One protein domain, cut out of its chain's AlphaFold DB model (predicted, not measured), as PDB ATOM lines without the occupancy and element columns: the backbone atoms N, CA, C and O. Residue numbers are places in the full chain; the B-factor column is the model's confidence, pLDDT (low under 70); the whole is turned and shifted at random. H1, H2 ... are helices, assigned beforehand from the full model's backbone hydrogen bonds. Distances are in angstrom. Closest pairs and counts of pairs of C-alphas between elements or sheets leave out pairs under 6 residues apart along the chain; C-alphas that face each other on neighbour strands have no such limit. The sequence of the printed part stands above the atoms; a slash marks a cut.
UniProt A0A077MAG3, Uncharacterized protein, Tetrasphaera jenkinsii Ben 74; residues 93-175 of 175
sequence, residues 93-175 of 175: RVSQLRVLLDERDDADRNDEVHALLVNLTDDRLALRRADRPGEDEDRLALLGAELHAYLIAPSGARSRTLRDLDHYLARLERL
ATOM      1  N   ARG A  93      24.563  11.762  51.925       77.12
ATOM      2  CA  ARG A  93      24.808  10.340  52.172       77.12
ATOM      3  C   ARG A  93      25.321   9.618  50.928       77.12
ATOM      4  O   ARG A  93      26.212   8.791  51.041       77.12
ATOM      5  N   VAL A  94      24.828   9.979  49.741       79.12
ATOM      6  CA  VAL A  94      25.328   9.427  48.473       79.12
ATOM      7  C   VAL A  94      26.759   9.888  48.213       79.12
ATOM      8  O   VAL A  94      27.595   9.086  47.810       79.12
ATOM      9  N   SER A  95      27.079  11.160  48.482       77.38
ATOM     10  CA  SER A  95      28.468  11.623  48.367       77.38
ATOM     11  C   SER A  95      29.392  10.950  49.378       77.38
ATOM     12  O   SER A  95      30.505  10.594  49.017       77.38
ATOM     13  N   GLN A  96      28.928  10.730  50.612       80.06
ATOM     14  CA  GLN A  96      29.694  10.007  51.626       80.06
ATOM     15  C   GLN A  96      29.935   8.553  51.203       80.06
ATOM     16  O   GLN A  96      31.052   8.066  51.316       80.06
ATOM     17  N   LEU A  97      28.921   7.901  50.633       82.50
ATOM     18  CA  LEU A  97      29.039   6.549  50.100       82.50
ATOM     19  C   LEU A  97      30.044   6.478  48.941       82.50
ATOM     20  O   LEU A  97      30.858   5.568  48.911       82.50
ATOM     21  N   ARG A  98      30.062   7.467  48.034       81.50
ATOM     22  CA  ARG A  98      31.073   7.531  46.959       81.50
ATOM     23  C   ARG A  98      32.497   7.706  47.487       81.50
ATOM     24  O   ARG A  98      33.404   7.114  46.924       81.50
ATOM     25  N   VAL A  99      32.689   8.476  48.559       81.19
ATOM     26  CA  VAL A  99      34.006   8.610  49.211       81.19
ATOM     27  C   VAL A  99      34.426   7.289  49.859       81.19
ATOM     28  O   VAL A  99      35.552   6.850  49.663       81.19
ATOM     29  N   LEU A 100      33.507   6.617  50.561       82.25
ATOM     30  CA  LEU A 100      33.768   5.304  51.164       82.25
ATOM     31  C   LEU A 100      34.079   4.221  50.119       82.25
ATOM     32  O   LEU A 100      34.845   3.309  50.410       82.25
ATOM     33  N   LEU A 101      33.510   4.322  48.914       81.62
ATOM     34  CA  LEU A 101      33.781   3.407  47.801       81.62
ATOM     35  C   LEU A 101      35.150   3.639  47.140       81.62
ATOM     36  O   LEU A 101      35.727   2.689  46.614       81.62
ATOM     37  N   ASP A 102      35.659   4.874  47.145       80.50
ATOM     38  CA  ASP A 102      36.934   5.235  46.501       80.50
ATOM     39  C   ASP A 102      38.151   4.767  47.321       80.50
ATOM     40  O   ASP A 102      39.205   4.419  46.787       80.50
ATOM     41  N   GLU A 103      38.001   4.683  48.642       73.00
ATOM     42  CA  GLU A 103      39.048   4.223  49.545       73.00
ATOM     43  C   GLU A 103      38.958   2.697  49.793       73.00
ATOM     44  O   GLU A 103      38.116   2.210  50.552       73.00
ATOM     45  N   ARG A 104      39.835   1.930  49.133       67.88
ATOM     46  CA  ARG A 104      39.763   0.460  48.989       67.88
ATOM     47  C   ARG A 104      40.238  -0.386  50.194       67.88
ATOM     48  O   ARG A 104      41.117   0.025  50.944       67.88
ATOM     49  N   ASP A 105      39.729  -1.629  50.216       63.97
ATOM     50  CA  ASP A 105      40.278  -2.872  50.817       63.97
ATOM     51  C   ASP A 105      40.118  -3.173  52.322       63.97
ATOM     52  O   ASP A 105      40.821  -4.036  52.845       63.97
ATOM     53  N   ASP A 106      39.129  -2.594  53.008       77.62
ATOM     54  CA  ASP A 106      38.819  -2.990  54.393       77.62
ATOM     55  C   ASP A 106      37.522  -3.813  54.497       77.62
ATOM     56  O   ASP A 106      36.471  -3.419  53.984       77.62
ATOM     57  N   ALA A 107      37.581  -4.966  55.169       77.38
ATOM     58  CA  ALA A 107      36.417  -5.825  55.385       77.38
ATOM     59  C   ALA A 107      35.366  -5.130  56.265       77.38
ATOM     60  O   ALA A 107      34.172  -5.246  55.982       77.38
ATOM     61  N   ASP A 108      35.812  -4.338  57.244       80.44
ATOM     62  CA  ASP A 108      34.937  -3.592  58.153       80.44
ATOM     63  C   ASP A 108      34.131  -2.511  57.403       80.44
ATOM     64  O   ASP A 108      32.974  -2.234  57.728       80.44
ATOM     65  N   ARG A 109      34.686  -1.959  56.315       84.50
ATOM     66  CA  ARG A 109      33.989  -0.974  55.466       84.50
ATOM     67  C   ARG A 109      32.869  -1.583  54.638       84.50
ATOM     68  O   ARG A 109      31.900  -0.888  54.348       84.50
ATOM     69  N   ASN A 110      32.959  -2.858  54.257       87.06
ATOM     70  CA  ASN A 110      31.882  -3.503  53.497       87.06
ATOM     71  C   ASN A 110      30.588  -3.574  54.318       87.06
ATOM     72  O   ASN A 110      29.500  -3.408  53.767       87.06
ATOM     73  N   ASP A 111      30.705  -3.775  55.631       87.81
ATOM     74  CA  ASP A 111      29.558  -3.753  56.534       87.81
ATOM     75  C   ASP A 111      29.012  -2.329  56.726       87.81
ATOM     76  O   ASP A 111      27.794  -2.147  56.760       87.81
ATOM     77  N   GLU A 112      29.874  -1.308  56.750       88.88
ATOM     78  CA  GLU A 112      29.449   0.098  56.794       88.88
ATOM     79  C   GLU A 112      28.736   0.535  55.500       88.88
ATOM     80  O   GLU A 112      27.658   1.135  55.547       88.88
ATOM     81  N   VAL A 113      29.283   0.178  54.333       90.62
ATOM     82  CA  VAL A 113      28.672   0.401  53.010       90.62
ATOM     83  C   VAL A 113      27.311  -0.282  52.928       90.62
ATOM     84  O   VAL A 113      26.333   0.326  52.484       90.62
ATOM     85  N   HIS A 114      27.222  -1.525  53.397       92.25
ATOM     86  CA  HIS A 114      25.970  -2.264  53.448       92.25
ATOM     87  C   HIS A 114      24.949  -1.587  54.370       92.25
ATOM     88  O   HIS A 114      23.819  -1.345  53.948       92.25
ATOM     89  N   ALA A 115      25.342  -1.198  55.586       90.94
ATOM     90  CA  ALA A 115      24.466  -0.489  56.519       90.94
ATOM     91  C   ALA A 115      23.965   0.848  55.942       90.94
ATOM     92  O   ALA A 115      22.795   1.202  56.102       90.94
ATOM     93  N   LEU A 116      24.818   1.592  55.229       90.19
ATOM     94  CA  LEU A 116      24.421   2.818  54.533       90.19
ATOM     95  C   LEU A 116      23.426   2.548  53.401       90.19
ATOM     96  O   LEU A 116      22.451   3.289  53.266       90.19
ATOM     97  N   LEU A 117      23.641   1.496  52.606       91.75
ATOM     98  CA  LEU A 117      22.727   1.099  51.533       91.75
ATOM     99  C   LEU A 117      21.370   0.630  52.068       91.75
ATOM    100  O   LEU A 117      20.350   1.014  51.496       91.75
ATOM    101  N   VAL A 118      21.337  -0.124  53.172       92.69
ATOM    102  CA  VAL A 118      20.093  -0.520  53.859       92.69
ATOM    103  C   VAL A 118      19.328   0.724  54.309       92.69
ATOM    104  O   VAL A 118      18.202   0.935  53.869       92.69
ATOM    105  N   ASN A 119      19.975   1.626  55.052       91.69
ATOM    106  CA  ASN A 119      19.342   2.862  55.525       91.69
ATOM    107  C   ASN A 119      18.827   3.752  54.378       91.69
ATOM    108  O   ASN A 119      17.771   4.373  54.490       91.69
ATOM    109  N   LEU A 120      19.569   3.847  53.269       90.25
ATOM    110  CA  LEU A 120      19.127   4.587  52.082       90.25
ATOM    111  C   LEU A 120      17.934   3.916  51.398       90.25
ATOM    112  O   LEU A 120      17.050   4.614  50.901       90.25
ATOM    113  N   THR A 121      17.917   2.587  51.363       91.69
ATOM    114  CA  THR A 121      16.826   1.811  50.775       91.69
ATOM    115  C   THR A 121      15.549   1.976  51.590       91.69
ATOM    116  O   THR A 121      14.516   2.326  51.019       91.69
ATOM    117  N   ASP A 122      15.632   1.837  52.912       89.94
ATOM    118  CA  ASP A 122      14.500   2.000  53.829       89.94
ATOM    119  C   ASP A 122      13.919   3.418  53.746       89.94
ATOM    120  O   ASP A 122      12.712   3.589  53.568       89.94
ATOM    121  N   ASP A 123      14.776   4.447  53.742       88.50
ATOM    122  CA  ASP A 123      14.360   5.844  53.548       88.50
ATOM    123  C   ASP A 123      13.569   6.033  52.237       88.50
ATOM    124  O   ASP A 123      12.579   6.771  52.191       88.50
ATOM    125  N   ARG A 124      14.006   5.390  51.146       87.62
ATOM    126  CA  ARG A 124      13.368   5.508  49.824       87.62
ATOM    127  C   ARG A 124      12.059   4.730  49.743       87.62
ATOM    128  O   ARG A 124      11.085   5.247  49.190       87.62
ATOM    129  N   LEU A 125      12.002   3.535  50.322       88.25
ATOM    130  CA  LEU A 125      10.778   2.737  50.398       88.25
ATOM    131  C   LEU A 125       9.723   3.415  51.280       88.25
ATOM    132  O   LEU A 125       8.557   3.501  50.880       88.25
ATOM    133  N   ALA A 126      10.134   3.999  52.409       86.81
ATOM    134  CA  ALA A 126       9.260   4.766  53.292       86.81
ATOM    135  C   ALA A 126       8.624   5.966  52.568       86.81
ATOM    136  O   ALA A 126       7.420   6.209  52.700       86.81
ATOM    137  N   LEU A 127       9.390   6.680  51.732       86.88
ATOM    138  CA  LEU A 127       8.868   7.782  50.911       86.88
ATOM    139  C   LEU A 127       7.808   7.323  49.899       86.88
ATOM    140  O   LEU A 127       6.854   8.060  49.640       86.88
ATOM    141  N   ARG A 128       7.942   6.108  49.355       84.12
ATOM    142  CA  ARG A 128       6.960   5.507  48.437       84.12
ATOM    143  C   ARG A 128       5.815   4.775  49.142       84.12
ATOM    144  O   ARG A 128       4.914   4.297  48.461       84.12
ATOM    145  N   ARG A 129       5.810   4.735  50.482       81.69
ATOM    146  CA  ARG A 129       4.874   3.945  51.307       81.69
ATOM    147  C   ARG A 129       4.914   2.437  51.011       81.69
ATOM    148  O   ARG A 129       3.948   1.752  51.326       81.69
ATOM    149  N   ALA A 130       6.021   1.939  50.463       74.94
ATOM    150  CA  ALA A 130       6.254   0.525  50.140       74.94
ATOM    151  C   ALA A 130       6.949  -0.226  51.297       74.94
ATOM    152  O   ALA A 130       7.699  -1.178  51.092       74.94
ATOM    153  N   ASP A 131       6.761   0.264  52.524       66.44
ATOM    154  CA  ASP A 131       7.409  -0.252  53.733       66.44
ATOM    155  C   ASP A 131       6.449  -1.081  54.603       66.44
ATOM    156  O   ASP A 131       6.633  -1.229  55.810       66.44
ATOM    157  N   ARG A 132       5.359  -1.598  54.021       69.12
ATOM    158  CA  ARG A 132       4.428  -2.421  54.792       69.12
ATOM    159  C   ARG A 132       5.012  -3.819  55.003       69.12
ATOM    160  O   ARG A 132       5.432  -4.461  54.039       69.12
ATOM    161  N   PRO A 133       5.017  -4.327  56.248       66.62
ATOM    162  CA  PRO A 133       5.433  -5.697  56.514       66.62
ATOM    163  C   PRO A 133       4.491  -6.670  55.787       66.62
ATOM    164  O   PRO A 133       3.282  -6.634  56.010       66.62
ATOM    165  N   GLY A 134       5.051  -7.515  54.913       71.56
ATOM    166  CA  GLY A 134       4.320  -8.497  54.096       71.56
ATOM    167  C   GLY A 134       4.320  -8.232  52.583       71.56
ATOM    168  O   GLY A 134       3.901  -9.106  51.832       71.56
ATOM    169  N   GLU A 135       4.819  -7.081  52.121       77.69
ATOM    170  CA  GLU A 135       4.910  -6.715  50.693       77.69
ATOM    171  C   GLU A 135       6.318  -6.993  50.111       77.69
ATOM    172  O   GLU A 135       6.930  -6.151  49.450       77.69
ATOM    173  N   ASP A 136       6.877  -8.181  50.371       79.69
ATOM    174  CA  ASP A 136       8.226  -8.537  49.887       79.69
ATOM    175  C   ASP A 136       8.302  -8.608  48.352       79.69
ATOM    176  O   ASP A 136       9.338  -8.293  47.762       79.69
ATOM    177  N   GLU A 137       7.192  -8.948  47.697       82.94
ATOM    178  CA  GLU A 137       7.090  -9.027  46.236       82.94
ATOM    179  C   GLU A 137       7.193  -7.636  45.576       82.94
ATOM    180  O   GLU A 137       7.922  -7.462  44.596       82.94
ATOM    181  N   ASP A 138       6.580  -6.611  46.179       83.06
ATOM    182  CA  ASP A 138       6.668  -5.221  45.710       83.06
ATOM    183  C   ASP A 138       8.066  -4.634  45.943       83.06
ATOM    184  O   ASP A 138       8.615  -3.930  45.086       83.06
ATOM    185  N   ARG A 139       8.697  -4.965  47.076       84.38
ATOM    186  CA  ARG A 139      10.094  -4.592  47.348       84.38
ATOM    187  C   ARG A 139      11.047  -5.218  46.333       84.38
ATOM    188  O   ARG A 139      11.926  -4.526  45.817       84.38
ATOM    189  N   LEU A 140      10.858  -6.497  46.007       88.31
ATOM    190  CA  LEU A 140      11.617  -7.197  44.967       88.31
ATOM    191  C   LEU A 140      11.441  -6.544  43.593       88.31
ATOM    192  O   LEU A 140      12.431  -6.348  42.884       88.31
ATOM    193  N   ALA A 141      10.216  -6.155  43.230       88.81
ATOM    194  CA  ALA A 141       9.934  -5.480  41.967       88.81
ATOM    195  C   ALA A 141      10.598  -4.091  41.874       88.81
ATOM    196  O   ALA A 141      11.103  -3.715  40.814       88.81
ATOM    197  N   LEU A 142      10.638  -3.337  42.978       89.69
ATOM    198  CA  LEU A 142      11.220  -1.990  43.023       89.69
ATOM    199  C   LEU A 142      12.755  -2.000  43.055       89.69
ATOM    200  O   LEU A 142      13.398  -1.232  42.339       89.69
ATOM    201  N   LEU A 143      13.354  -2.859  43.883       90.75
ATOM    202  CA  LEU A 143      14.808  -2.920  44.080       90.75
ATOM    203  C   LEU A 143      15.506  -3.767  43.004       90.75
ATOM    204  O   LEU A 143      16.660  -3.517  42.638       90.75
ATOM    205  N   GLY A 144      14.795  -4.752  42.459       93.06
ATOM    206  CA  GLY A 144      15.343  -5.805  41.615       93.06
ATOM    207  C   GLY A 144      16.045  -6.900  42.423       93.06
ATOM    208  O   GLY A 144      16.510  -6.685  43.543       93.06
ATOM    209  N   ALA A 145      16.152  -8.086  41.820       92.38
ATOM    210  CA  ALA A 145      16.640  -9.293  42.488       92.38
ATOM    211  C   ALA A 145      18.075  -9.165  43.031       92.38
ATOM    212  O   ALA A 145      18.353  -9.629  44.130       92.38
ATOM    213  N   GLU A 146      18.979  -8.510  42.298       93.62
ATOM    214  CA  GLU A 146      20.394  -8.396  42.683       93.62
ATOM    215  C   GLU A 146      20.607  -7.509  43.915       93.62
ATOM    216  O   GLU A 146      21.309  -7.900  44.847       93.62
ATOM    217  N   LEU A 147      19.961  -6.337  43.943       93.25
ATOM    218  CA  LEU A 147      20.029  -5.423  45.083       93.25
ATOM    219  C   LEU A 147      19.349  -6.045  46.301       93.25
ATOM    220  O   LEU A 147      19.899  -6.002  47.395       93.25
ATOM    221  N   HIS A 148      18.189  -6.678  46.110       93.69
ATOM    222  CA  HIS A 148      17.517  -7.379  47.195       93.69
ATOM    223  C   HIS A 148      18.393  -8.505  47.767       93.69
ATOM    224  O   HIS A 148      18.602  -8.553  48.976       93.69
ATOM    225  N   ALA A 149      18.989  -9.342  46.908       93.12
ATOM    226  CA  ALA A 149      19.909 -10.403  47.317       93.12
ATOM    227  C   ALA A 149      21.139  -9.859  48.065       93.12
ATOM    228  O   ALA A 149      21.621 -10.489  49.003       93.12
ATOM    229  N   TYR A 150      21.639  -8.685  47.672       93.62
ATOM    230  CA  TYR A 150      22.725  -8.009  48.377       93.62
ATOM    231  C   TYR A 150      22.305  -7.496  49.764       93.62
ATOM    232  O   TYR A 150      23.062  -7.639  50.722       93.62
ATOM    233  N   LEU A 151      21.098  -6.935  49.893       93.00
ATOM    234  CA  LEU A 151      20.580  -6.390  51.154       93.00
ATOM    235  C   LEU A 151      20.296  -7.473  52.207       93.00
ATOM    236  O   LEU A 151      20.441  -7.214  53.396       93.00
ATOM    237  N   ILE A 152      19.941  -8.687  51.786       93.88
ATOM    238  CA  ILE A 152      19.694  -9.816  52.701       93.88
ATOM    239  C   ILE A 152      20.949 -10.660  52.979       93.88
ATOM    240  O   ILE A 152      20.893 -11.612  53.759       93.88
ATOM    241  N   ALA A 153      22.082 -10.359  52.337       92.31
ATOM    242  CA  ALA A 153      23.290 -11.167  52.459       92.31
ATOM    243  C   ALA A 153      23.887 -11.101  53.888       92.31
ATOM    244  O   ALA A 153      23.992 -10.012  54.471       92.31
ATOM    245  N   PRO A 154      24.335 -12.237  54.461       91.88
ATOM    246  CA  PRO A 154      24.988 -12.264  55.771       91.88
ATOM    247  C   PRO A 154      26.364 -11.579  55.736       91.88
ATOM    248  O   PRO A 154      26.989 -11.474  54.676       91.88
ATOM    249  N   SER A 155      26.852 -11.127  56.898       84.56
ATOM    250  CA  SER A 155      28.200 -10.553  57.028       84.56
ATOM    251  C   SER A 155      29.253 -11.551  56.523       84.56
ATOM    252  O   SER A 155      29.167 -12.752  56.770       84.56
ATOM    253  N   GLY A 156      30.205 -11.069  55.719       83.06
ATOM    254  CA  GLY A 156      31.208 -11.894  55.028       83.06
ATOM    255  C   GLY A 156      30.864 -12.298  53.583       83.06
ATOM    256  O   GLY A 156      31.776 -12.501  52.788       83.06
ATOM    257  N   ALA A 157      29.583 -12.323  53.187       86.00
ATOM    258  CA  ALA A 157      29.164 -12.566  51.792       86.00
ATOM    259  C   ALA A 157      28.868 -11.269  51.004       86.00
ATOM    260  O   ALA A 157      28.405 -11.307  49.862       86.00
ATOM    261  N   ARG A 158      29.126 -10.110  51.622       84.75
ATOM    262  CA  ARG A 158      28.756  -8.765  51.141       84.75
ATOM    263  C   ARG A 158      29.802  -8.119  50.233       84.75
ATOM    264  O   ARG A 158      29.705  -6.929  49.942       84.75
ATOM    265  N   SER A 159      30.799  -8.871  49.767       84.81
ATOM    266  CA  SER A 159      31.764  -8.338  48.809       84.81
ATOM    267  C   SER A 159      31.130  -8.256  47.416       84.81
ATOM    268  O   SER A 159      30.590  -9.222  46.859       84.81
ATOM    269  N   ARG A 160      31.149  -7.050  46.854       88.56
ATOM    270  CA  ARG A 160      30.683  -6.758  45.499       88.56
ATOM    271  C   ARG A 160      31.681  -5.859  44.807       88.56
ATOM    272  O   ARG A 160      32.468  -5.171  45.455       88.56
ATOM    273  N   THR A 161      31.674  -5.898  43.481       89.81
ATOM    274  CA  THR A 161      32.551  -5.013  42.724       89.81
ATOM    275  C   THR A 161      32.036  -3.580  42.828       89.81
ATOM    276  O   THR A 161      30.834  -3.348  42.963       89.81
ATOM    277  N   LEU A 162      32.939  -2.602  42.733       86.81
ATOM    278  CA  LEU A 162      32.575  -1.182  42.739       86.81
ATOM    279  C   LEU A 162      31.545  -0.852  41.645       86.81
ATOM    280  O   LEU A 162      30.613  -0.093  41.873       86.81
ATOM    281  N   ARG A 163      31.652  -1.521  40.489       88.56
ATOM    282  CA  ARG A 163      30.693  -1.405  39.385       88.56
ATOM    283  C   ARG A 163      29.280  -1.847  39.778       88.56
ATOM    284  O   ARG A 163      28.319  -1.210  39.350       88.56
ATOM    285  N   ASP A 164      29.147  -2.910  40.570       92.06
ATOM    286  CA  ASP A 164      27.842  -3.390  41.041       92.06
ATOM    287  C   ASP A 164      27.248  -2.416  42.064       92.06
ATOM    288  O   ASP A 164      26.065  -2.089  41.997       92.06
ATOM    289  N   LEU A 165      28.078  -1.892  42.973       90.50
ATOM    290  CA  LEU A 165      27.663  -0.908  43.978       90.50
ATOM    291  C   LEU A 165      27.208   0.406  43.323       90.50
ATOM    292  O   LEU A 165      26.155   0.933  43.683       90.50
ATOM    293  N   ASP A 166      27.925   0.879  42.303       89.19
ATOM    294  CA  ASP A 166      27.506   2.019  41.481       89.19
ATOM    295  C   ASP A 166      26.187   1.740  40.749       89.19
ATOM    296  O   ASP A 166      25.317   2.613  40.667       89.19
ATOM    297  N   HIS A 167      25.999   0.517  40.238       91.38
ATOM    298  CA  HIS A 167      24.750   0.119  39.592       91.38
ATOM    299  C   HIS A 167      23.565   0.143  40.572       91.38
ATOM    300  O   HIS A 167      22.505   0.692  40.253       91.38
ATOM    301  N   TYR A 168      23.750  -0.393  41.781       92.31
ATOM    302  CA  TYR A 168      22.748  -0.375  42.846       92.31
ATOM    303  C   TYR A 168      22.396   1.046  43.276       92.31
ATOM    304  O   TYR A 168      21.216   1.385  43.401       92.31
ATOM    305  N   LEU A 169      23.405   1.900  43.430       90.00
ATOM    306  CA  LEU A 169      23.224   3.298  43.789       90.00
ATOM    307  C   LEU A 169      22.453   4.065  42.708       90.00
ATOM    308  O   LEU A 169      21.483   4.757  43.014       90.00
ATOM    309  N   ALA A 170      22.816   3.882  41.437       89.25
ATOM    310  CA  ALA A 170      22.110   4.492  40.315       89.25
ATOM    311  C   ALA A 170      20.646   4.029  40.222       89.25
ATOM    312  O   ALA A 170      19.782   4.800  39.797       89.25
ATOM    313  N   ARG A 171      20.335   2.785  40.617       89.50
ATOM    314  CA  ARG A 171      18.947   2.307  40.710       89.50
ATOM    315  C   ARG A 171      18.204   2.958  41.881       89.50
ATOM    316  O   ARG A 171      17.098   3.448  41.665       89.50
ATOM    317  N   LEU A 172      18.807   3.029  43.070       88.31
ATOM    318  CA  LEU A 172      18.230   3.714  44.238       88.31
ATOM    319  C   LEU A 172      17.968   5.204  43.982       88.31
ATOM    320  O   LEU A 172      16.999   5.756  44.492       88.31
ATOM    321  N   GLU A 173      18.795   5.863  43.170       86.81
ATOM    322  CA  GLU A 173      18.581   7.261  42.777       86.81
ATOM    323  C   GLU A 173      17.351   7.459  41.872       86.81
ATOM    324  O   GLU A 173      16.765   8.545  41.887       86.81
ATOM    325  N   ARG A 174      16.948   6.432  41.107       85.12
ATOM    326  CA  ARG A 174      15.757   6.456  40.231       85.12
ATOM    327  C   ARG A 174      14.455   6.139  40.974       85.12
ATOM    328  O   ARG A 174      13.382   6.449  40.451       85.12
ATOM    329  N   LEU A 175      14.549   5.515  42.150       80.69
ATOM    330  CA  LEU A 175      13.428   5.267  43.062       80.69
ATOM    331  C   LEU A 175      13.054   6.543  43.823       80.69
ATOM    332  O   LEU A 175      11.840   6.840  43.847       80.69
TER     333      LEU A 175
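AT A GLANCE: This is residues 93 to 175 of the 175 residues of an uncharacterized protein of Tetrasphaera jenkinsii Ben 74 (UniProt A0A077MAG3). The long helix H2 has two shorter helices, H1 and H5, running nearly in line with it, and the three form a small bundle whose centres make a triangle, with few close contacts between H2 and H5. The short helices H3 and H4 lie on the side of H2 and H5 away from H1; H4 crosses between H2 and H5, and H3 lies towards the last residues of both. The printed part has 83 residues with five named helices, H1 to H5 in order along the chain, and no named strand; its class is all helix. It is compact, with a radius of gyration of the C-alphas of 12.6 A and spans of 36 by 25 by 17 A.

IN THESE COORDINATES: H1, residues 93 to 102, begins at C-alpha 93 at (24.808, 10.340, 52.172) and is 14.3 A long from first to last C-alpha. H2, residues 107 to 128, is 32.3 A long and begins at C-alpha 107 at (36.417, -5.825, 55.385). H3 is residues 136 to 143, 10.4 A long, and H4 is residues 145 to 151, 10.0 A. H5, residues 162 to 174, is 18.6 A long and ends at C-alpha 174 at (15.757, 6.456, 40.231).

HOW THE PARTS SIT: H2 is the hub, touching H1, H4 and H5. H1 and H2 form a helical hairpin, at a shallow tilt of 26 degrees and opposite ways; their closest C-alphas, of Leu 97 and Val 113, are 6.8 A apart. H2 and H5 only just touch, with 3 pairs of C-alphas within 8 A; they run the same way at a shallow tilt of 16 degrees, the closest C-alphas being those of Thr 121 and Leu 172, 7.0 A. H2 and H4 also only just touch, with 3 such pairs, at a steep tilt of 62 degrees; the closest C-alphas are those of Val 118 and Leu 151, 6.5 A. H4 and H5 are close but not clearly touching, about perpendicular at 77 degrees, with the C-alphas of Leu 147 and Tyr 168 closest at 6.2 A. H3 touches no helix but is near H2, H4 and H5; its closest C-alphas with H4 are those of Leu 140 and His 148, 6.3 A. H1 is apart from H3 and H4. Every O i to N i+4 pair is within hydrogen-bond range in H1, H3 and H4; in H2 it is 17 of 18 and in H5 8 of 9.

THE WHOLE: The two C-alphas farthest apart, of Glu 103 and Gly 134, are 37.3 A apart. The printed part has no cut and ends at residue 175, the chain's last residue. No link is long; those from H1 to H2 and from H3 to H4 are tight. The mean pLDDT of the printed part is 85.4, and residues 104 to 105 and 131 to 133 are under 70.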